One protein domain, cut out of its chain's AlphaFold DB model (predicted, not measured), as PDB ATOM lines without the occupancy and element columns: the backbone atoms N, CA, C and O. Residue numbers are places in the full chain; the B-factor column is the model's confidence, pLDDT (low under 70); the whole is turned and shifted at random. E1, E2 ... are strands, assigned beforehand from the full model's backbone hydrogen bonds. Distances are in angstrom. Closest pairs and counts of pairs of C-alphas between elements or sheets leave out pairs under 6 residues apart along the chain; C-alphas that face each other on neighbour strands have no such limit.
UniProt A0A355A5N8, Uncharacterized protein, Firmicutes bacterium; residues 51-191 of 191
ATOM      1  N   SER A  51      36.083 -50.472 -21.548       88.19
ATOM      2  CA  SER A  51      35.962 -51.208 -20.285       88.19
ATOM      3  C   SER A  51      37.311 -51.397 -19.580       88.19
ATOM      4  O   SER A  51      37.344 -51.603 -18.364       88.19
ATOM      5  N   VAL A  52      38.432 -51.229 -20.296       91.31
ATOM      6  CA  VAL A  52      39.786 -51.292 -19.731       91.31
ATOM      7  C   VAL A  52      40.017 -50.264 -18.618       91.31
ATOM      8  O   VAL A  52      40.764 -50.543 -17.680       91.31
ATOM      9  N   TYR A  53      39.334 -49.116 -18.649       93.06
ATOM     10  CA  TYR A  53      39.453 -48.085 -17.614       93.06
ATOM     11  C   TYR A  53      38.734 -48.462 -16.317       93.06
ATOM     12  O   TYR A  53      39.134 -48.010 -15.244       93.06
ATOM     13  N   ILE A  54      37.706 -49.315 -16.389       96.06
ATOM     14  CA  ILE A  54      36.908 -49.731 -15.231       96.06
ATOM     15  C   ILE A  54      37.782 -50.533 -14.273       96.06
ATOM     16  O   ILE A  54      38.414 -51.517 -14.660       96.06
ATOM     17  N   GLY A  55      37.794 -50.142 -13.003       97.62
ATOM     18  CA  GLY A  55      38.608 -50.770 -11.973       97.62
ATOM     19  C   GLY A  55      39.198 -49.749 -11.017       97.62
ATOM     20  O   GLY A  55      38.755 -48.605 -10.937       97.62
ATOM     21  N   ARG A  56      40.193 -50.181 -10.252       98.44
ATOM     22  CA  ARG A  56      40.822 -49.369  -9.216       98.44
ATOM     23  C   ARG A  56      42.284 -49.143  -9.561       98.44
ATOM     24  O   ARG A  56      43.046 -50.098  -9.646       98.44
ATOM     25  N   TRP A  57      42.653 -47.885  -9.728       98.50
ATOM     26  CA  TRP A  57      43.984 -47.432 -10.111       98.50
ATOM     27  C   TRP A  57      44.662 -46.790  -8.916       98.50
ATOM     28  O   TRP A  57      44.103 -45.878  -8.314       98.50
ATOM     29  N   LYS A  58      45.860 -47.251  -8.568       98.62
ATOM     30  CA  LYS A  58      46.591 -46.764  -7.398       98.62
ATOM     31  C   LYS A  58      47.967 -46.251  -7.786       98.62
ATOM     32  O   LYS A  58      48.708 -46.955  -8.472       98.62
ATOM     33  N   SER A  59      48.312 -45.061  -7.305       98.56
ATOM     34  CA  SER A  59      49.636 -44.465  -7.493       98.56
ATOM     35  C   SER A  59      50.728 -45.331  -6.858       98.56
ATOM     36  O   SER A  59      50.574 -45.786  -5.718       98.56
ATOM     37  N   VAL A  60      51.848 -45.497  -7.551       98.38
ATOM     38  CA  VAL A  60      53.052 -46.182  -7.069       98.38
ATOM     39  C   VAL A  60      54.046 -45.141  -6.558       98.38
ATOM     40  O   VAL A  60      54.260 -44.125  -7.207       98.38
ATOM     41  N   ASP A  61      54.616 -45.376  -5.373       96.06
ATOM     42  CA  ASP A  61      55.668 -44.552  -4.749       96.06
ATOM     43  C   ASP A  61      55.382 -43.038  -4.614       96.06
ATOM     44  O   ASP A  61      56.281 -42.241  -4.349       96.06
ATOM     45  N   LEU A  62      54.109 -42.640  -4.689       97.06
ATOM     46  CA  LEU A  62      53.650 -41.261  -4.533       97.06
ATOM     47  C   LEU A  62      53.119 -40.990  -3.115       97.06
ATOM     48  O   LEU A  62      52.443 -41.832  -2.512       97.06
ATOM     49  N   LYS A  63      53.396 -39.793  -2.577       96.06
ATOM     50  CA  LYS A  63      52.842 -39.311  -1.302       96.06
ATOM     51  C   LYS A  63      52.304 -37.875  -1.435       96.06
ATOM     52  O   LYS A  63      53.086 -37.006  -1.809       96.06
ATOM     53  N   PRO A  64      51.046 -37.603  -1.033       96.62
ATOM     54  CA  PRO A  64      50.039 -38.571  -0.587       96.62
ATOM     55  C   PRO A  64      49.662 -39.566  -1.694       96.62
ATOM     56  O   PRO A  64      49.741 -39.258  -2.877       96.62
ATOM     57  N   ALA A  65      49.297 -40.787  -1.294       98.00
ATOM     58  CA  ALA A  65      48.884 -41.813  -2.245       98.00
ATOM     59  C   ALA A  65      47.497 -41.482  -2.809       98.00
ATOM     60  O   ALA A  65      46.613 -41.039  -2.069       98.00
ATOM     61  N   ILE A  66      47.310 -41.757  -4.096       98.75
ATOM     62  CA  ILE A  66      46.061 -41.543  -4.820       98.75
ATOM     63  C   ILE A  66      45.493 -42.899  -5.228       98.75
ATOM     64  O   ILE A  66      46.212 -43.772  -5.719       98.75
ATOM     65  N   GLU A  67      44.186 -43.069  -5.048       98.81
ATOM     66  CA  GLU A  67      43.432 -44.193  -5.593       98.81
ATOM     67  C   GLU A  67      42.203 -43.684  -6.351       98.81
ATOM     68  O   GLU A  67      41.366 -42.985  -5.783       98.81
ATOM     69  N   ILE A  68      42.074 -44.057  -7.621       98.75
ATOM     70  CA  ILE A  68      40.945 -43.709  -8.484       98.75
ATOM     71  C   ILE A  68      40.168 -44.990  -8.773       98.75
ATOM     72  O   ILE A  68      40.679 -45.924  -9.385       98.75
ATOM     73  N   THR A  69      38.921 -45.049  -8.322       98.69
ATOM     74  CA  THR A  69      37.986 -46.123  -8.664       98.69
ATOM     75  C   THR A  69      37.086 -45.652  -9.794       98.69
ATOM     76  O   THR A  69      36.304 -44.729  -9.595       98.69
ATOM     77  N   VAL A  70      37.160 -46.317 -10.940       98.44
ATOM     78  CA  VAL A  70      36.313 -46.109 -12.117       98.44
ATOM     79  C   VAL A  70      35.243 -47.196 -12.137       98.44
ATOM     80  O   VAL A  70      35.557 -48.381 -11.999       98.44
ATOM     81  N   GLN A  71      33.978 -46.808 -12.283       97.38
ATOM     82  CA  GLN A  71      32.839 -47.727 -12.267       97.38
ATOM     83  C   GLN A  71      32.110 -47.721 -13.618       97.38
ATOM     84  O   GLN A  71      32.723 -47.987 -14.643       97.38
ATOM     85  N   SER A  72      30.795 -47.484 -13.639       94.88
ATOM     86  CA  SER A  72      30.014 -47.481 -14.874       94.88
ATOM     87  C   SER A  72      30.092 -46.136 -15.588       94.88
ATOM     88  O   SER A  72      30.245 -45.094 -14.951       94.88
ATOM     89  N   GLN A  73      29.900 -46.178 -16.902       95.38
ATOM     90  CA  GLN A  73      29.693 -44.997 -17.729       95.38
ATOM     91  C   GLN A  73      28.481 -44.189 -17.237       95.38
ATOM     92  O   GLN A  73      27.473 -44.775 -16.830       95.38
ATOM     93  N   ILE A  74      28.595 -42.862 -17.291       94.50
ATOM     94  CA  ILE A  74      27.531 -41.898 -16.956       94.50
ATOM     95  C   ILE A  74      27.210 -40.925 -18.092       94.50
ATOM     96  O   ILE A  74      26.146 -40.325 -18.089       94.50
ATOM     97  N   GLY A  75      28.083 -40.819 -19.094       91.50
ATOM     98  CA  GLY A  75      27.889 -39.934 -20.238       91.50
ATOM     99  C   GLY A  75      28.959 -40.157 -21.301       91.50
ATOM    100  O   GLY A  75      29.805 -41.047 -21.163       91.50
ATOM    101  N   GLY A  76      28.922 -39.358 -22.363       88.81
ATOM    102  CA  GLY A  76      29.918 -39.393 -23.433       88.81
ATOM    103  C   GLY A  76      29.342 -39.545 -24.838       88.81
ATOM    104  O   GLY A  76      28.130 -39.489 -25.047       88.81
ATOM    105  N   GLY A  77      30.239 -39.752 -25.795       85.25
ATOM    106  CA  GLY A  77      29.941 -40.051 -27.192       85.25
ATOM    107  C   GLY A  77      30.908 -41.094 -27.752       85.25
ATOM    108  O   GLY A  77      31.512 -41.865 -27.013       85.25
ATOM    109  N   ASP A  78      31.083 -41.106 -29.071       81.00
ATOM    110  CA  ASP A  78      31.850 -42.165 -29.741       81.00
ATOM    111  C   ASP A  78      33.350 -42.141 -29.408       81.00
ATOM    112  O   ASP A  78      34.002 -43.187 -29.377       81.00
ATOM    113  N   SER A  79      33.910 -40.952 -29.152       83.94
ATOM    114  CA  SER A  79      35.343 -40.771 -28.898       83.94
ATOM    115  C   SER A  79      35.702 -40.564 -27.429       83.94
ATOM    116  O   SER A  79      36.876 -40.677 -27.097       83.94
ATOM    117  N   TYR A  80      34.745 -40.285 -26.544       90.19
ATOM    118  CA  TYR A  80      35.002 -40.036 -25.123       90.19
ATOM    119  C   TYR A  80      33.877 -40.568 -24.248       90.19
ATOM    120  O   TYR A  80      32.711 -40.441 -24.608       90.19
ATOM    121  N   LEU A  81      34.215 -41.087 -23.070       94.12
ATOM    122  CA  LEU A  81      33.257 -41.574 -22.084       94.12
ATOM    123  C   LEU A  81      33.542 -40.981 -20.704       94.12
ATOM    124  O   LEU A  81      34.685 -40.986 -20.243       94.12
ATOM    125  N   TYR A  82      32.481 -40.539 -20.031       96.31
ATOM    126  CA  TYR A  82      32.514 -40.169 -18.618       96.31
ATOM    127  C   TYR A  82      32.124 -41.352 -17.744       96.31
ATOM    128  O   TYR A  82      31.245 -42.140 -18.109       96.31
ATOM    129  N   TYR A  83      32.718 -41.439 -16.558       97.69
ATOM    130  CA  TYR A  83      32.464 -42.504 -15.594       97.69
ATOM    131  C   TYR A  83      32.130 -41.954 -14.219       97.69
ATOM    132  O   TYR A  83      32.756 -41.009 -13.743       97.69
ATOM    133  N   LYS A  84      31.229 -42.649 -13.524       97.81
ATOM    134  CA  LYS A  84      31.127 -42.507 -12.073       97.81
ATOM    135  C   LYS A  84      32.289 -43.212 -11.394       97.81
ATOM    136  O   LYS A  84      32.888 -44.155 -11.929       97.81
ATOM    137  N   GLY A  85      32.559 -42.812 -10.165       98.38
ATOM    138  CA  GLY A  85      33.685 -43.350  -9.440       98.38
ATOM    139  C   GLY A  85      33.981 -42.632  -8.141       98.38
ATOM    140  O   GLY A  85      33.133 -41.975  -7.540       98.38
ATOM    141  N   LYS A  86      35.217 -42.798  -7.688       98.62
ATOM    142  CA  LYS A  86      35.713 -42.180  -6.464       98.62
ATOM    143  C   LYS A  86      37.207 -41.943  -6.564       98.62
ATOM    144  O   LYS A  86      37.954 -42.878  -6.842       98.62
ATOM    145  N   THR A  87      37.631 -40.737  -6.226       98.62
ATOM    146  CA  THR A  87      39.037 -40.368  -6.077       98.62
ATOM    147  C   THR A  87      39.354 -40.268  -4.593       98.62
ATOM    148  O   THR A  87      38.749 -39.478  -3.880       98.62
ATOM    149  N   THR A  88      40.287 -41.079  -4.111       98.81
ATOM    150  CA  THR A  88      40.710 -41.140  -2.706       98.81
ATOM    151  C   THR A  88      42.107 -40.547  -2.585       98.81
ATOM    152  O   THR A  88      43.023 -40.980  -3.281       98.81
ATOM    153  N   CYS A  89      42.268 -39.562  -1.708       98.50
ATOM    154  CA  CYS A  89      43.535 -38.908  -1.397       98.50
ATOM    155  C   CYS A  89      43.396 -38.158  -0.065       98.50
ATOM    156  O   CYS A  89      42.362 -37.548   0.205       98.50
ATOM    157  N   SER A  90      44.440 -38.155   0.766       98.25
ATOM    158  CA  SER A  90      44.394 -37.515   2.091       98.25
ATOM    159  C   SER A  90      44.362 -35.982   2.056       98.25
ATOM    160  O   SER A  90      44.299 -35.362   3.114       98.25
ATOM    161  N   ILE A  91      44.440 -35.361   0.874       98.06
ATOM    162  CA  ILE A  91      44.255 -33.910   0.740       98.06
ATOM    163  C   ILE A  91      42.809 -33.497   1.040       98.06
ATOM    164  O   ILE A  91      42.605 -32.422   1.596       98.06
ATOM    165  N   PHE A  92      41.836 -34.360   0.725       98.38
ATOM    166  CA  PHE A  92      40.411 -34.107   0.925       98.38
ATOM    167  C   PHE A  92      40.017 -34.264   2.393       98.38
ATOM    168  O   PHE A  92      40.593 -35.082   3.116       98.38
ATOM    169  N   ASN A  93      38.992 -33.544   2.834       96.94
ATOM    170  CA  ASN A  93      38.532 -33.559   4.222       96.94
ATOM    171  C   ASN A  93      37.957 -34.921   4.621       96.94
ATOM    172  O   ASN A  93      38.297 -35.449   5.678       96.94
ATOM    173  N   ALA A  94      37.153 -35.534   3.748       96.75
ATOM    174  CA  ALA A  94      36.678 -36.908   3.932       96.75
ATOM    175  C   ALA A  94      37.715 -37.975   3.514       96.75
ATOM    176  O   ALA A  94      37.460 -39.174   3.634       96.75
ATOM    177  N   GLY A  95      38.870 -37.556   2.984       98.25
ATOM    178  CA  GLY A  95      39.868 -38.424   2.357       98.25
ATOM    179  C   GLY A  95      39.492 -38.911   0.953       98.25
ATOM    180  O   GLY A  95      40.242 -39.685   0.357       98.25
ATOM    181  N   TYR A  96      38.343 -38.492   0.410       98.56
ATOM    182  CA  TYR A  96      37.901 -38.837  -0.939       98.56
ATOM    183  C   TYR A  96      36.869 -37.847  -1.499       98.56
ATOM    184  O   TYR A  96      36.205 -37.133  -0.751       98.56
ATOM    185  N   VAL A  97      36.679 -37.897  -2.818       98.56
ATOM    186  CA  VAL A  97      35.602 -37.248  -3.575       98.56
ATOM    187  C   VAL A  97      34.912 -38.305  -4.437       98.56
ATOM    188  O   VAL A  97      35.576 -39.097  -5.106       98.56
ATOM    189  N   ASN A  98      33.578 -38.335  -4.418       98.44
ATOM    190  CA  ASN A  98      32.792 -39.171  -5.328       98.44
ATOM    191  C   ASN A  98      32.528 -38.419  -6.636       98.44
ATOM    192  O   ASN A  98      32.215 -37.230  -6.595       98.44
ATOM    193  N   ILE A  99      32.598 -39.145  -7.750       98.25
ATOM    194  CA  ILE A  99      32.106 -38.732  -9.065       98.25
ATOM    195  C   ILE A  99      30.810 -39.509  -9.303       98.25
ATOM    196  O   ILE A  99      30.792 -40.739  -9.217       98.25
ATOM    197  N   THR A 100      29.718 -38.797  -9.530       97.38
ATOM    198  CA  THR A 100      28.343 -39.301  -9.578       97.38
ATOM    199  C   THR A 100      27.731 -39.109 -10.960       97.38
ATOM    200  O   THR A 100      28.364 -38.559 -11.851       97.38
ATOM    201  N   ASP A 101      26.487 -39.550 -11.146       95.25
ATOM    202  CA  ASP A 101      25.804 -39.492 -12.444       95.25
ATOM    203  C   ASP A 101      25.562 -38.056 -12.966       95.25
ATOM    204  O   ASP A 101      25.180 -37.903 -14.118       95.25
ATOM    205  N   SER A 102      25.775 -37.015 -12.149       94.25
ATOM    206  CA  SER A 102      25.682 -35.601 -12.557       94.25
ATOM    207  C   SER A 102      27.026 -34.947 -12.902       94.25
ATOM    208  O   SER A 102      27.061 -33.750 -13.165       94.25
ATOM    209  N   ASP A 103      28.129 -35.689 -12.808       94.56
ATOM    210  CA  ASP A 103      29.496 -35.183 -12.980       94.56
ATOM    211  C   ASP A 103      30.048 -35.554 -14.378       94.56
ATOM    212  O   ASP A 103      31.144 -36.103 -14.514       94.56
ATOM    213  N   ASP A 104      29.253 -35.311 -15.424       89.38
ATOM    214  CA  ASP A 104      29.527 -35.643 -16.832       89.38
ATOM    215  C   ASP A 104      29.867 -34.412 -17.703       89.38
ATOM    216  O   ASP A 104      29.685 -34.420 -18.921       89.38
ATOM    217  N   ASP A 105      30.405 -33.356 -17.080       88.50
ATOM    218  CA  ASP A 105      30.811 -32.104 -17.729       88.50
ATOM    219  C   ASP A 105      32.311 -31.824 -17.531       88.50
ATOM    220  O   ASP A 105      32.804 -31.729 -16.405       88.50
ATOM    221  N   LEU A 106      33.034 -31.618 -18.637       84.50
ATOM    222  CA  LEU A 106      34.459 -31.269 -18.645       84.50
ATOM    223  C   LEU A 106      34.747 -29.936 -17.938       84.50
ATOM    224  O   LEU A 106      35.836 -29.745 -17.397       84.50
ATOM    225  N   LEU A 107      33.799 -28.994 -17.963       86.69
ATOM    226  CA  LEU A 107      33.931 -27.710 -17.268       86.69
ATOM    227  C   LEU A 107      33.533 -27.798 -15.791       86.69
ATOM    228  O   LEU A 107      33.717 -26.828 -15.050       86.69
ATOM    229  N   GLY A 108      33.013 -28.950 -15.363       90.19
ATOM    230  CA  GLY A 108      32.613 -29.215 -13.994       90.19
ATOM    231  C   GLY A 108      33.791 -29.320 -13.025       90.19
ATOM    232  O   GLY A 108      34.967 -29.406 -13.393       90.19
ATOM    233  N   ASP A 109      33.452 -29.337 -11.740       94.75
ATOM    234  CA  ASP A 109      34.400 -29.495 -10.632       94.75
ATOM    235  C   ASP A 109      34.921 -30.933 -10.485       94.75
ATOM    236  O   ASP A 109      35.894 -31.185  -9.769       94.75
ATOM    237  N   LYS A 110      34.242 -31.902 -11.102       97.25
ATOM    238  CA  LYS A 110      34.506 -33.329 -10.937       97.25
ATOM    239  C   LYS A 110      34.220 -34.055 -12.237       97.25
ATOM    240  O   LYS A 110      33.194 -33.798 -12.852       97.25
ATOM    241  N   PHE A 111      35.095 -34.981 -12.605       98.06
ATOM    242  CA  PHE A 111      34.839 -35.964 -13.654       98.06
ATOM    243  C   PHE A 111      35.902 -37.067 -13.624       98.06
ATOM    244  O   PHE A 111      37.027 -36.869 -13.158       98.06
ATOM    245  N   ILE A 112      35.553 -38.224 -14.185       98.12
ATOM    246  CA  ILE A 112      36.506 -39.199 -14.724       98.12
ATOM    247  C   ILE A 112      36.173 -39.331 -16.204       98.12
ATOM    248  O   ILE A 112      35.064 -39.740 -16.547       98.12
ATOM    249  N   LEU A 113      37.124 -39.002 -17.066       96.31
ATOM    250  CA  LEU A 113      36.963 -38.982 -18.511       96.31
ATOM    251  C   LEU A 113      38.025 -39.873 -19.149       96.31
ATOM    252  O   LEU A 113      39.219 -39.690 -18.924       96.31
ATOM    253  N   ALA A 114      37.585 -40.810 -19.980       94.38
ATOM    254  CA  ALA A 114      38.459 -41.499 -20.918       94.38
ATOM    255  C   ALA A 114      38.203 -40.956 -22.322       94.38
ATOM    256  O   ALA A 114      37.045 -40.819 -22.723       94.38
ATOM    257  N   HIS A 115      39.255 -40.675 -23.081       89.31
ATOM    258  CA  HIS A 115      39.132 -40.118 -24.424       89.31
ATOM    259  C   HIS A 115      40.099 -40.795 -25.395       89.31
ATOM    260  O   HIS A 115      41.227 -41.156 -25.064       89.31
ATOM    261  N   LYS A 116      39.624 -40.968 -26.625       81.75
ATOM    262  CA  LYS A 116      40.404 -41.412 -27.769       81.75
ATOM    263  C   LYS A 116      41.017 -40.193 -28.438       81.75
ATOM    264  O   LYS A 116      40.312 -39.436 -29.106       81.75
ATOM    265  N   THR A 117      42.331 -40.049 -28.343       73.38
ATOM    266  CA  THR A 117      43.047 -39.005 -29.081       73.38
ATOM    267  C   THR A 117      43.869 -39.637 -30.192       73.38
ATOM    268  O   THR A 117      44.731 -40.467 -29.932       73.38
ATOM    269  N   THR A 118      43.636 -39.236 -31.441       72.00
ATOM    270  CA  THR A 118      44.513 -39.613 -32.558       72.00
ATOM    271  C   THR A 118      45.550 -38.512 -32.772       72.00
ATOM    272  O   THR A 118      45.189 -37.383 -33.104       72.00
ATOM    273  N   ILE A 119      46.834 -38.831 -32.602       65.62
ATOM    274  CA  ILE A 119      47.964 -37.934 -32.874       65.62
ATOM    275  C   ILE A 119      48.775 -38.531 -34.028       65.62
ATOM    276  O   ILE A 119      49.482 -39.527 -33.871       65.62
ATOM    277  N   GLY A 120      48.658 -37.931 -35.216       74.31
ATOM    278  CA  GLY A 120      49.212 -38.512 -36.442       74.31
ATOM    279  C   GLY A 120      48.543 -39.853 -36.755       74.31
ATOM    280  O   GLY A 120      47.320 -39.923 -36.823       74.31
ATOM    281  N   ASP A 121      49.343 -40.910 -36.894       75.31
ATOM    282  CA  ASP A 121      48.856 -42.283 -37.112       75.31
ATOM    283  C   ASP A 121      48.722 -43.091 -35.804       75.31
ATOM    284  O   ASP A 121      48.436 -44.287 -35.834       75.31
ATOM    285  N   THR A 122      48.947 -42.460 -34.644       70.38
ATOM    286  CA  THR A 122      48.889 -43.122 -33.331       70.38
ATOM    287  C   THR A 122      47.575 -42.802 -32.633       70.38
ATOM    288  O   THR A 122      47.202 -41.638 -32.506       70.38
ATOM    289  N   ILE A 123      46.878 -43.839 -32.171       73.69
ATOM    290  CA  ILE A 123      45.733 -43.703 -31.267       73.69
ATOM    291  C   ILE A 123      46.269 -43.806 -29.840       73.69
ATOM    292  O   ILE A 123      46.945 -44.778 -29.509       73.69
ATOM    293  N   THR A 124      45.965 -42.801 -29.026       76.75
ATOM    294  CA  THR A 124      46.334 -42.726 -27.616       76.75
ATOM    295  C   THR A 124      45.083 -42.738 -26.750       76.75
ATOM    296  O   THR A 124      44.121 -41.999 -26.987       76.75
ATOM    297  N   ASP A 125      45.153 -43.566 -25.718       86.25
ATOM    298  CA  ASP A 125      44.100 -43.840 -24.754       86.25
ATOM    299  C   ASP A 125      44.287 -42.938 -23.542       86.25
ATOM    300  O   ASP A 125      45.054 -43.275 -22.638       86.25
ATOM    301  N   THR A 126      43.646 -41.767 -23.547       90.56
ATOM    302  CA  THR A 126      43.847 -40.760 -22.502       90.56
ATOM    303  C   THR A 126      42.864 -40.930 -21.351       90.56
ATOM    304  O   THR A 126      41.711 -41.333 -21.523       90.56
ATOM    305  N   PHE A 127      43.338 -40.606 -20.153       94.56
ATOM    306  CA  PHE A 127      42.610 -40.696 -18.902       94.56
ATOM    307  C   PHE A 127      42.773 -39.390 -18.132       94.56
ATOM    308  O   PHE A 127      43.891 -39.002 -17.794       94.56
ATOM    309  N   HIS A 128      41.651 -38.739 -17.853       97.06
ATOM    310  CA  HIS A 128      41.592 -37.451 -17.183       97.06
ATOM    311  C   HIS A 128      40.698 -37.564 -15.953       97.06
ATOM    312  O   HIS A 128      39.577 -38.073 -16.029       97.06
ATOM    313  N   VAL A 129      41.176 -37.081 -14.813       98.31
ATOM    314  CA  VAL A 129      40.407 -37.051 -13.569       98.31
ATOM    315  C   VAL A 129      40.514 -35.679 -12.952       98.31
ATOM    316  O   VAL A 129      41.611 -35.210 -12.666       98.31
ATOM    317  N   ARG A 130      39.359 -35.089 -12.661       98.50
ATOM    318  CA  ARG A 130      39.248 -33.919 -11.800       98.50
ATOM    319  C   ARG A 130      38.417 -34.274 -10.582       98.50
ATOM    320  O   ARG A 130      37.362 -34.896 -10.692       98.50
ATOM    321  N   ALA A 131      38.894 -33.880  -9.413       98.50
ATOM    322  CA  ALA A 131      38.173 -34.022  -8.161       98.50
ATOM    323  C   ALA A 131      38.392 -32.778  -7.302       98.50
ATOM    324  O   ALA A 131      39.458 -32.612  -6.708       98.50
ATOM    325  N   ARG A 132      37.367 -31.927  -7.220       98.25
ATOM    326  CA  ARG A 132      37.369 -30.721  -6.393       98.25
ATOM    327  C   ARG A 132      36.331 -30.806  -5.270       98.25
ATOM    328  O   ARG A 132      35.180 -31.189  -5.482       98.25
ATOM    329  N   GLU A 133      36.763 -30.481  -4.056       97.81
ATOM    330  CA  GLU A 133      35.960 -30.434  -2.831       97.81
ATOM    331  C   GLU A 133      35.957 -28.997  -2.304       97.81
ATOM    332  O   GLU A 133      36.970 -28.542  -1.773       97.81
ATOM    333  N   GLU A 134      34.832 -28.294  -2.447       96.94
ATOM    334  CA  GLU A 134      34.608 -27.000  -1.792       96.94
ATOM    335  C   GLU A 134      34.013 -27.180  -0.394       96.94
ATOM    336  O   GLU A 134      33.177 -28.059  -0.164       96.94
ATOM    337  N   TYR A 135      34.432 -26.330   0.538       94.88
ATOM    338  CA  TYR A 135      33.917 -26.283   1.903       94.88
ATOM    339  C   TYR A 135      34.083 -24.883   2.496       94.88
ATOM    340  O   TYR A 135      34.933 -24.105   2.070       94.88
ATOM    341  N   GLU A 136      33.264 -24.572   3.496       96.06
ATOM    342  CA  GLU A 136      33.328 -23.303   4.217       96.06
ATOM    343  C   GLU A 136      34.238 -23.425   5.441       96.06
ATOM    344  O   GLU A 136      34.083 -24.344   6.249       96.06
ATOM    345  N   ASP A 137      35.154 -22.473   5.589       94.44
ATOM    346  CA  ASP A 137      35.955 -22.258   6.788       94.44
ATOM    347  C   ASP A 137      35.530 -20.954   7.483       94.44
ATOM    348  O   ASP A 137      35.311 -19.926   6.837       94.44
ATOM    349  N   GLU A 138      35.431 -20.977   8.815       92.50
ATOM    350  CA  GLU A 138      34.929 -19.841   9.602       92.50
ATOM    351  C   GLU A 138      35.791 -18.573   9.477       92.50
ATOM    352  O   GLU A 138      35.286 -17.462   9.661       92.50
ATOM    353  N   LEU A 139      37.089 -18.719   9.192       92.94
ATOM    354  CA  LEU A 139      38.054 -17.619   9.154       92.94
ATOM    355  C   LEU A 139      38.481 -17.264   7.731       92.94
ATOM    356  O   LEU A 139      38.747 -16.094   7.445       92.94
ATOM    357  N   LEU A 140      38.582 -18.261   6.856       91.12
ATOM    358  CA  LEU A 140      39.139 -18.122   5.512       91.12
ATOM    359  C   LEU A 140      38.066 -18.052   4.411       91.12
ATOM    360  O   LEU A 140      38.401 -17.718   3.274       91.12
ATOM    361  N   GLY A 141      36.795 -18.292   4.749       94.31
ATOM    362  CA  GLY A 141      35.677 -18.331   3.805       94.31
ATOM    363  C   GLY A 141      35.641 -19.638   3.012       94.31
ATOM    364  O   GLY A 141      36.084 -20.678   3.495       94.31
ATOM    365  N   THR A 142      35.125 -19.588   1.784       96.44
ATOM    366  CA  THR A 142      35.067 -20.758   0.901       96.44
ATOM    367  C   THR A 142      36.471 -21.185   0.466       96.44
ATOM    368  O   THR A 142      37.197 -20.432  -0.191       96.44
ATOM    369  N   LEU A 143      36.841 -22.416   0.809       96.94
ATOM    370  CA  LEU A 143      38.095 -23.065   0.442       96.94
ATOM    371  C   LEU A 143      37.844 -24.245  -0.496       96.94
ATOM    372  O   LEU A 143      36.751 -24.811  -0.524       96.94
ATOM    373  N   ALA A 144      38.879 -24.648  -1.236       97.25
ATOM    374  CA  ALA A 144      38.843 -25.828  -2.086       97.25
ATOM    375  C   ALA A 144      40.076 -26.726  -1.917       97.25
ATOM    376  O   ALA A 144      41.212 -26.260  -1.811       97.25
ATOM    377  N   ASN A 145      39.837 -28.035  -1.939       98.38
ATOM    378  CA  ASN A 145      40.861 -29.055  -2.140       98.38
ATOM    379  C   ASN A 145      40.686 -29.617  -3.551       98.38
ATOM    380  O   ASN A 145      39.557 -29.900  -3.957       98.38
ATOM    381  N   GLU A 146      41.770 -29.789  -4.299       98.31
ATOM    382  CA  GLU A 146      41.685 -30.181  -5.710       98.31
ATOM    383  C   GLU A 146      42.741 -31.222  -6.067       98.31
ATOM    384  O   GLU A 146      43.863 -31.181  -5.560       98.31
ATOM    385  N   LEU A 147      42.354 -32.153  -6.936       98.62
ATOM    386  CA  LEU A 147      43.217 -33.134  -7.575       98.62
ATOM    387  C   LEU A 147      42.886 -33.192  -9.065       98.62
ATOM    388  O   LEU A 147      41.725 -33.386  -9.435       98.62
ATOM    389  N   LEU A 148      43.918 -33.064  -9.889       98.44
ATOM    390  CA  LEU A 148      43.888 -33.210 -11.340       98.44
ATOM    391  C   LEU A 148      44.905 -34.279 -11.735       98.44
ATOM    392  O   LEU A 148      46.046 -34.231 -11.285       98.44
ATOM    393  N   VAL A 149      44.489 -35.258 -12.530       98.38
ATOM    394  CA  VAL A 149      45.355 -36.309 -13.082       98.38
ATOM    395  C   VAL A 149      45.099 -36.378 -14.573       98.38
ATOM    396  O   VAL A 149      43.973 -36.665 -14.975       98.38
ATOM    397  N   ASP A 150      46.151 -36.212 -15.365       96.81
ATOM    398  CA  ASP A 150      46.131 -36.451 -16.802       96.81
ATOM    399  C   ASP A 150      47.186 -37.491 -17.167       96.81
ATOM    400  O   ASP A 150      48.339 -37.449 -16.724       96.81
ATOM    401  N   GLY A 151      46.789 -38.452 -17.987       94.94
ATOM    402  CA  GLY A 151      47.676 -39.520 -18.402       94.94
ATOM    403  C   GLY A 151      47.104 -40.362 -19.522       94.94
ATOM    404  O   GLY A 151      46.092 -40.026 -20.136       94.94
ATOM    405  N   PHE A 152      47.757 -41.487 -19.768       92.00
ATOM    406  CA  PHE A 152      47.345 -42.447 -20.776       92.00
ATOM    407  C   PHE A 152      47.671 -43.880 -20.363       92.00
ATOM    408  O   PHE A 152      48.607 -44.152 -19.598       92.00
ATOM    409  N   LEU A 153      46.889 -44.825 -20.873       91.81
ATOM    410  CA  LEU A 153      47.166 -46.241 -20.673       91.81
ATOM    411  C   LEU A 153      48.362 -46.657 -21.526       91.81
ATOM    412  O   LEU A 153      48.360 -46.519 -22.745       91.81
ATOM    413  N   SER A 154      49.388 -47.194 -20.871       90.00
ATOM    414  CA  SER A 154      50.494 -47.859 -21.571       90.00
ATOM    415  C   SER A 154      50.213 -49.340 -21.826       90.00
ATOM    416  O   SER A 154      50.746 -49.918 -22.769       90.00
ATOM    417  N   ASP A 155      49.353 -49.934 -20.996       90.62
ATOM    418  CA  ASP A 155      48.742 -51.247 -21.175       90.62
ATOM    419  C   ASP A 155      47.456 -51.331 -20.320       90.62
ATOM    420  O   ASP A 155      47.080 -50.373 -19.642       90.62
ATOM    421  N   ALA A 156      46.781 -52.485 -20.322       91.19
ATOM    422  CA  ALA A 156      45.505 -52.681 -19.626       91.19
ATOM    423  C   ALA A 156      45.552 -52.553 -18.085       91.19
ATOM    424  O   ALA A 156      44.501 -52.463 -17.445       91.19
ATOM    425  N   ASN A 157      46.742 -52.576 -17.481       95.38
ATOM    426  CA  ASN A 157      46.961 -52.517 -16.035       95.38
ATOM    427  C   ASN A 157      47.872 -51.359 -15.605       95.38
ATOM    428  O   ASN A 157      48.079 -51.175 -14.401       95.38
ATOM    429  N   THR A 158      48.387 -50.580 -16.556       95.69
ATOM    430  CA  THR A 158      49.392 -49.549 -16.303       95.69
ATOM    431  C   THR A 158      48.976 -48.208 -16.895       95.69
ATOM    432  O   THR A 158      49.006 -48.012 -18.114       95.69
ATOM    433  N   LEU A 159      48.673 -47.259 -16.013       95.88
ATOM    434  CA  LEU A 159      48.408 -45.864 -16.343       95.88
ATOM    435  C   LEU A 159      49.685 -45.043 -16.112       95.88
ATOM    436  O   LEU A 159      50.229 -45.027 -15.003       95.88
ATOM    437  N   ARG A 160      50.154 -44.365 -17.162       95.88
ATOM    438  CA  ARG A 160      51.230 -43.372 -17.083       95.88
ATOM    439  C   ARG A 160      50.601 -42.002 -16.932       95.88
ATOM    440  O   ARG A 160      49.817 -41.594 -17.782       95.88
ATOM    441  N   VAL A 161      50.916 -41.328 -15.839       97.00
ATOM    442  CA  VAL A 161      50.423 -39.988 -15.532       97.00
ATOM    443  C   VAL A 161      51.500 -38.985 -15.918       97.00
ATOM    444  O   VAL A 161      52.624 -39.066 -15.419       97.00
ATOM    445  N   GLU A 162      51.145 -38.082 -16.828       95.81
ATOM    446  CA  GLU A 162      52.025 -37.037 -17.360       95.81
ATOM    447  C   GLU A 162      51.828 -35.710 -16.637       95.81
ATOM    448  O   GLU A 162      52.785 -34.962 -16.492       95.81
ATOM    449  N   ASN A 163      50.624 -35.440 -16.130       97.69
ATOM    450  CA  ASN A 163      50.361 -34.278 -15.291       97.69
ATOM    451  C   ASN A 163      49.601 -34.704 -14.032       97.69
ATOM    452  O   ASN A 163      48.641 -35.478 -14.082       97.69
ATOM    453  N   LEU A 164      50.062 -34.209 -12.890       98.50
ATOM    454  CA  LEU A 164      49.365 -34.311 -11.623       98.50
ATOM    455  C   LEU A 164      49.445 -32.984 -10.878       98.50
ATOM    456  O   LEU A 164      50.528 -32.550 -10.491       98.50
ATOM    457  N   GLU A 165      48.291 -32.422 -10.546       98.50
ATOM    458  CA  GLU A 165      48.179 -31.324  -9.593       98.50
ATOM    459  C   GLU A 165      47.369 -31.776  -8.382       98.50
ATOM    460  O   GLU A 165      46.325 -32.415  -8.507       98.50
ATOM    461  N   MET A 166      47.839 -31.445  -7.183       98.00
ATOM    462  CA  MET A 166      47.075 -31.644  -5.959       98.00
ATOM    463  C   MET A 166      47.285 -30.488  -4.993       98.00
ATOM    464  O   MET A 166      48.408 -30.026  -4.789       98.00
ATOM    465  N   SER A 167      46.211 -30.036  -4.355       98.38
ATOM    466  CA  SER A 167      46.281 -28.932  -3.405       98.38
ATOM    467  C   SER A 167      45.283 -29.070  -2.257       98.38
ATOM    468  O   SER A 167      44.200 -29.638  -2.402       98.38
ATOM    469  N   ARG A 168      45.675 -28.542  -1.093       97.75
ATOM    470  CA  ARG A 168      44.818 -28.373   0.089       97.75
ATOM    471  C   ARG A 168      44.971 -26.950   0.605       97.75
ATOM    472  O   ARG A 168      45.952 -26.637   1.292       97.75
ATOM    473  N   GLN A 169      43.994 -26.106   0.287       94.44
ATOM    474  CA  GLN A 169      44.094 -24.658   0.468       94.44
ATOM    475  C   GLN A 169      44.259 -24.236   1.934       94.44
ATOM    476  O   GLN A 169      45.114 -23.401   2.211       94.44
ATOM    477  N   GLU A 170      43.533 -24.861   2.871       94.44
ATOM    478  CA  GLU A 170      43.630 -24.596   4.321       94.44
ATOM    479  C   GLU A 170      45.082 -24.647   4.831       94.44
ATOM    480  O   GLU A 170      45.538 -23.782   5.574       94.44
ATOM    481  N   THR A 171      45.832 -25.660   4.392       93.56
ATOM    482  CA  THR A 171      47.214 -25.898   4.839       93.56
ATOM    483  C   THR A 171      48.268 -25.222   3.962       93.56
ATOM    484  O   THR A 171      49.453 -25.259   4.290       93.56
ATOM    485  N   GLY A 172      47.867 -24.660   2.819       94.31
ATOM    486  CA  GLY A 172      48.786 -24.195   1.779       94.31
ATOM    487  C   GLY A 172      49.586 -25.314   1.097       94.31
ATOM    488  O   GLY A 172      50.581 -25.027   0.431       94.31
ATOM    489  N   PHE A 173      49.192 -26.580   1.263       97.06
ATOM    490  CA  PHE A 173      49.833 -27.705   0.586       97.06
ATOM    491  C   PHE A 173      49.551 -27.651  -0.918       97.06
ATOM    492  O   PHE A 173      48.402 -27.484  -1.334       97.06
ATOM    493  N   SER A 174      50.600 -27.845  -1.714       97.81
ATOM    494  CA  SER A 174      50.522 -28.017  -3.159       97.81
ATOM    495  C   SER A 174      51.611 -28.979  -3.625       97.81
ATOM    496  O   SER A 174      52.733 -28.957  -3.109       97.81
ATOM    497  N   TYR A 175      51.276 -29.816  -4.598       98.19
ATOM    498  CA  TYR A 175      52.207 -30.644  -5.344       98.19
ATOM    499  C   TYR A 175      51.808 -30.615  -6.818       98.19
ATOM    500  O   TYR A 175      50.634 -30.766  -7.153       98.19
ATOM    501  N   THR A 176      52.810 -30.448  -7.674       98.00
ATOM    502  CA  THR A 176      52.660 -30.441  -9.127       98.00
ATOM    503  C   THR A 176      53.728 -31.340  -9.724       98.00
ATOM    504  O   THR A 176      54.899 -31.258  -9.343       98.00
ATOM    505  N   PHE A 177      53.315 -32.178 -10.658       98.12
ATOM    506  CA  PHE A 177      54.169 -32.952 -11.538       98.12
ATOM    507  C   PHE A 177      53.724 -32.682 -12.975       98.12
ATOM    508  O   PHE A 177      52.529 -32.712 -13.257       98.12
ATOM    509  N   ASP A 178      54.689 -32.418 -13.845       97.38
ATOM    510  CA  ASP A 178      54.496 -32.204 -15.277       97.38
ATOM    511  C   ASP A 178      55.657 -32.901 -15.991       97.38
ATOM    512  O   ASP A 178      56.817 -32.628 -15.674       97.38
ATOM    513  N   SER A 179      55.342 -33.852 -16.866       94.88
ATOM    514  CA  SER A 179      56.318 -34.708 -17.539       94.88
ATOM    515  C   SER A 179      57.238 -33.901 -18.453       94.88
ATOM    516  O   SER A 179      56.787 -33.154 -19.322       94.88
ATOM    517  N   GLU A 180      58.548 -34.120 -18.339       92.88
ATOM    518  CA  GLU A 180      59.542 -33.566 -19.266       92.88
ATOM    519  C   GLU A 180      59.763 -34.449 -20.515       92.88
ATOM    520  O   GLU A 180      60.626 -34.154 -21.350       92.88
ATOM    521  N   GLY A 181      58.973 -35.517 -20.681       83.19
ATOM    522  CA  GLY A 181      58.968 -36.379 -21.859       83.19
ATOM    523  C   GLY A 181      59.328 -37.839 -21.572       83.19
ATOM    524  O   GLY A 181      58.921 -38.436 -20.578       83.19
ATOM    525  N   GLU A 182      60.042 -38.469 -22.508       83.56
ATOM    526  CA  GLU A 182      60.199 -39.925 -22.526       83.56
ATOM    527  C   GLU A 182      60.892 -40.462 -21.261       83.56
ATOM    528  O   GLU A 182      62.046 -40.152 -20.971       83.56
ATOM    529  N   GLY A 183      60.181 -41.324 -20.529       87.81
ATOM    530  CA  GLY A 183      60.680 -41.942 -19.300       87.81
ATOM    531  C   GLY A 183      60.377 -41.158 -18.021       87.81
ATOM    532  O   GLY A 183      60.624 -41.699 -16.944       87.81
ATOM    533  N   ASP A 184      59.813 -39.954 -18.122       93.81
ATOM    534  CA  ASP A 184      59.412 -39.133 -16.981       93.81
ATOM    535  C   ASP A 184      57.890 -39.157 -16.809       93.81
ATOM    536  O   ASP A 184      57.153 -38.467 -17.504       93.81
ATOM    537  N   TYR A 185      57.392 -40.021 -15.930       96.25
ATOM    538  CA  TYR A 185      55.962 -40.143 -15.649       96.25
ATOM    539  C   TYR A 185      55.737 -40.715 -14.255       96.25
ATOM    540  O   TYR A 185      56.544 -41.488 -13.729       96.25
ATOM    541  N   LEU A 186      54.582 -40.399 -13.677       97.88
ATOM    542  CA  LEU A 186      54.092 -41.088 -12.494       97.88
ATOM    543  C   LEU A 186      53.377 -42.375 -12.904       97.88
ATOM    544  O   LEU A 186      52.707 -42.446 -13.936       97.88
ATOM    545  N   LEU A 187      53.513 -43.411 -12.080       97.94
ATOM    546  CA  LEU A 187      52.941 -44.719 -12.365       97.94
ATOM    547  C   LEU A 187      51.705 -44.973 -11.511       97.94
ATOM    548  O   LEU A 187      51.745 -44.866 -10.285       97.94
ATOM    549  N   PHE A 188      50.624 -45.386 -12.159       98.44
ATOM    550  CA  PHE A 188      49.435 -45.913 -11.511       98.44
ATOM    551  C   PHE A 188      49.201 -47.340 -11.997       98.44
ATOM    552  O   PHE A 188      49.240 -47.623 -13.193       98.44
ATOM    553  N   THR A 189      48.946 -48.250 -11.060       98.19
ATOM    554  CA  THR A 189      48.698 -49.664 -11.368       98.19
ATOM    555  C   THR A 189      47.271 -50.045 -11.031       98.19
ATOM    556  O   THR A 189      46.721 -49.612 -10.010       98.19
ATOM    557  N   LYS A 190      46.676 -50.868 -11.888       97.19
ATOM    558  CA  LYS A 190      45.361 -51.455 -11.655       97.19
ATOM    559  C   LYS A 190      45.449 -52.547 -10.578       97.19
ATOM    560  O   LYS A 190      46.414 -53.309 -10.550       97.19
ATOM    561  N   GLN A 191      44.467 -52.588  -9.674       93.31
ATOM    562  CA  GLN A 191      44.408 -53.457  -8.485       93.31
ATOM    563  C   GLN A 191      43.191 -54.379  -8.488       93.31
ATOM    564  O   GLN A 191      42.128 -53.952  -8.992       93.31
TER     565      GLN A 191
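Overview. This is residues 51 to 191 of the 191 residues of an uncharacterized protein of Firmicutes bacterium (UniProt A0A355A5N8). This is a closed barrel of strands, with the long strands E6 and E7 running side by side in its wall and making its longest axis. The turn between E5 and E6 lies at one end of that axis and the turn between E6 and E7 at the other, while E4 and E9 are added beside parts of E3 and E8, outside the ring. The printed part has 141 residues with no named helix and ten named strands, E1 to E10 in order along the chain; round the ring run E1, E2, E3, E5, E6, E7, E8 and E10, back to E1, and each neighbour pair is antiparallel. The class is all strand, with 91 of the 141 printed residues in strands. The whole is compact by its radius of gyration of the C-alphas, 15.1 A, yet elongated in outline, with spans of 53 by 33 by 28 A.

Arrangement. The longest strand, E6, residues 122 to 137, forms a hairpin with E7, residues 141 to 155, at 163 degrees between directions; N 129 and O 149 are 2.8 A apart, within hydrogen-bond range. On the other side of E6 is E5, residues 110 to 119, antiparallel at 159 degrees, with N 113 and O 128 at 2.8 A. E7 and E8, residues 158 to 168, are a hairpin at 171 degrees, with N 148 and O 165 at 2.9 A. E8 bends by 73 degrees at residue 162, and its pairing is staggered. Beside its residues 162 to 168 is E9, residues 173 to 178, with N 164 and O 177 at 2.9 A. Beside its residues 158 to 161 is E10, residues 186 to 190, with N 161 and O 186 at 2.8 A. E10 is the neighbour of E1, residues 55 to 59, where N 58 and O 189 are 2.9 A apart. E1 and E2, residues 67 to 76, are a hairpin, with N 57 and O 68 at 2.8 A. E2 and E3, residues 80 to 88, are another, with N 69 and O 86 at 2.8 A. E3 bends by 65 degrees at residue 84; E5 is beside its residues 80 to 83, with N 81 and O 114 at 2.9 A. E4, residues 96 to 99, is beside residues 84 to 88 of E3, with N 87 and O 97 at 2.9 A. E1 to E4 and E5 to E9 are two meanders, each strand the antiparallel neighbour of the one before. E1 and E6 are apart, as are E3 and E8.

Along the chain. E6 measures 47.0 A from C-alpha 122 at (48.889, -43.122, -33.331) to C-alpha 137 at (35.955, -22.258, 6.788). E7 measures 43.3 A, E8 27.2 A, E5 26.1 A, E3 23.2 A and E2 22.9 A. E2 bends by 76 degrees at residue 72, and E5 by 52 degrees at residue 116. E1 begins at C-alpha 55, at (38.608, -50.770, -11.973), and E10 ends at C-alpha 190, at (45.361, -51.455, -11.655).

Size, cuts and confidence. The C-alphas of Asp 121 and Glu 138 are the two farthest apart, at 53.7 A. The first and last printed C-alphas, of Ser 51 and Gln 191, are 14.7 A apart, and Gln 191 is the chain's last residue. The printed part has no cut and no long link; the link from E4 to E5, 10 residues, is short. The mean pLDDT of the printed part is 93.9, and one residue, Ile 119, is under 70.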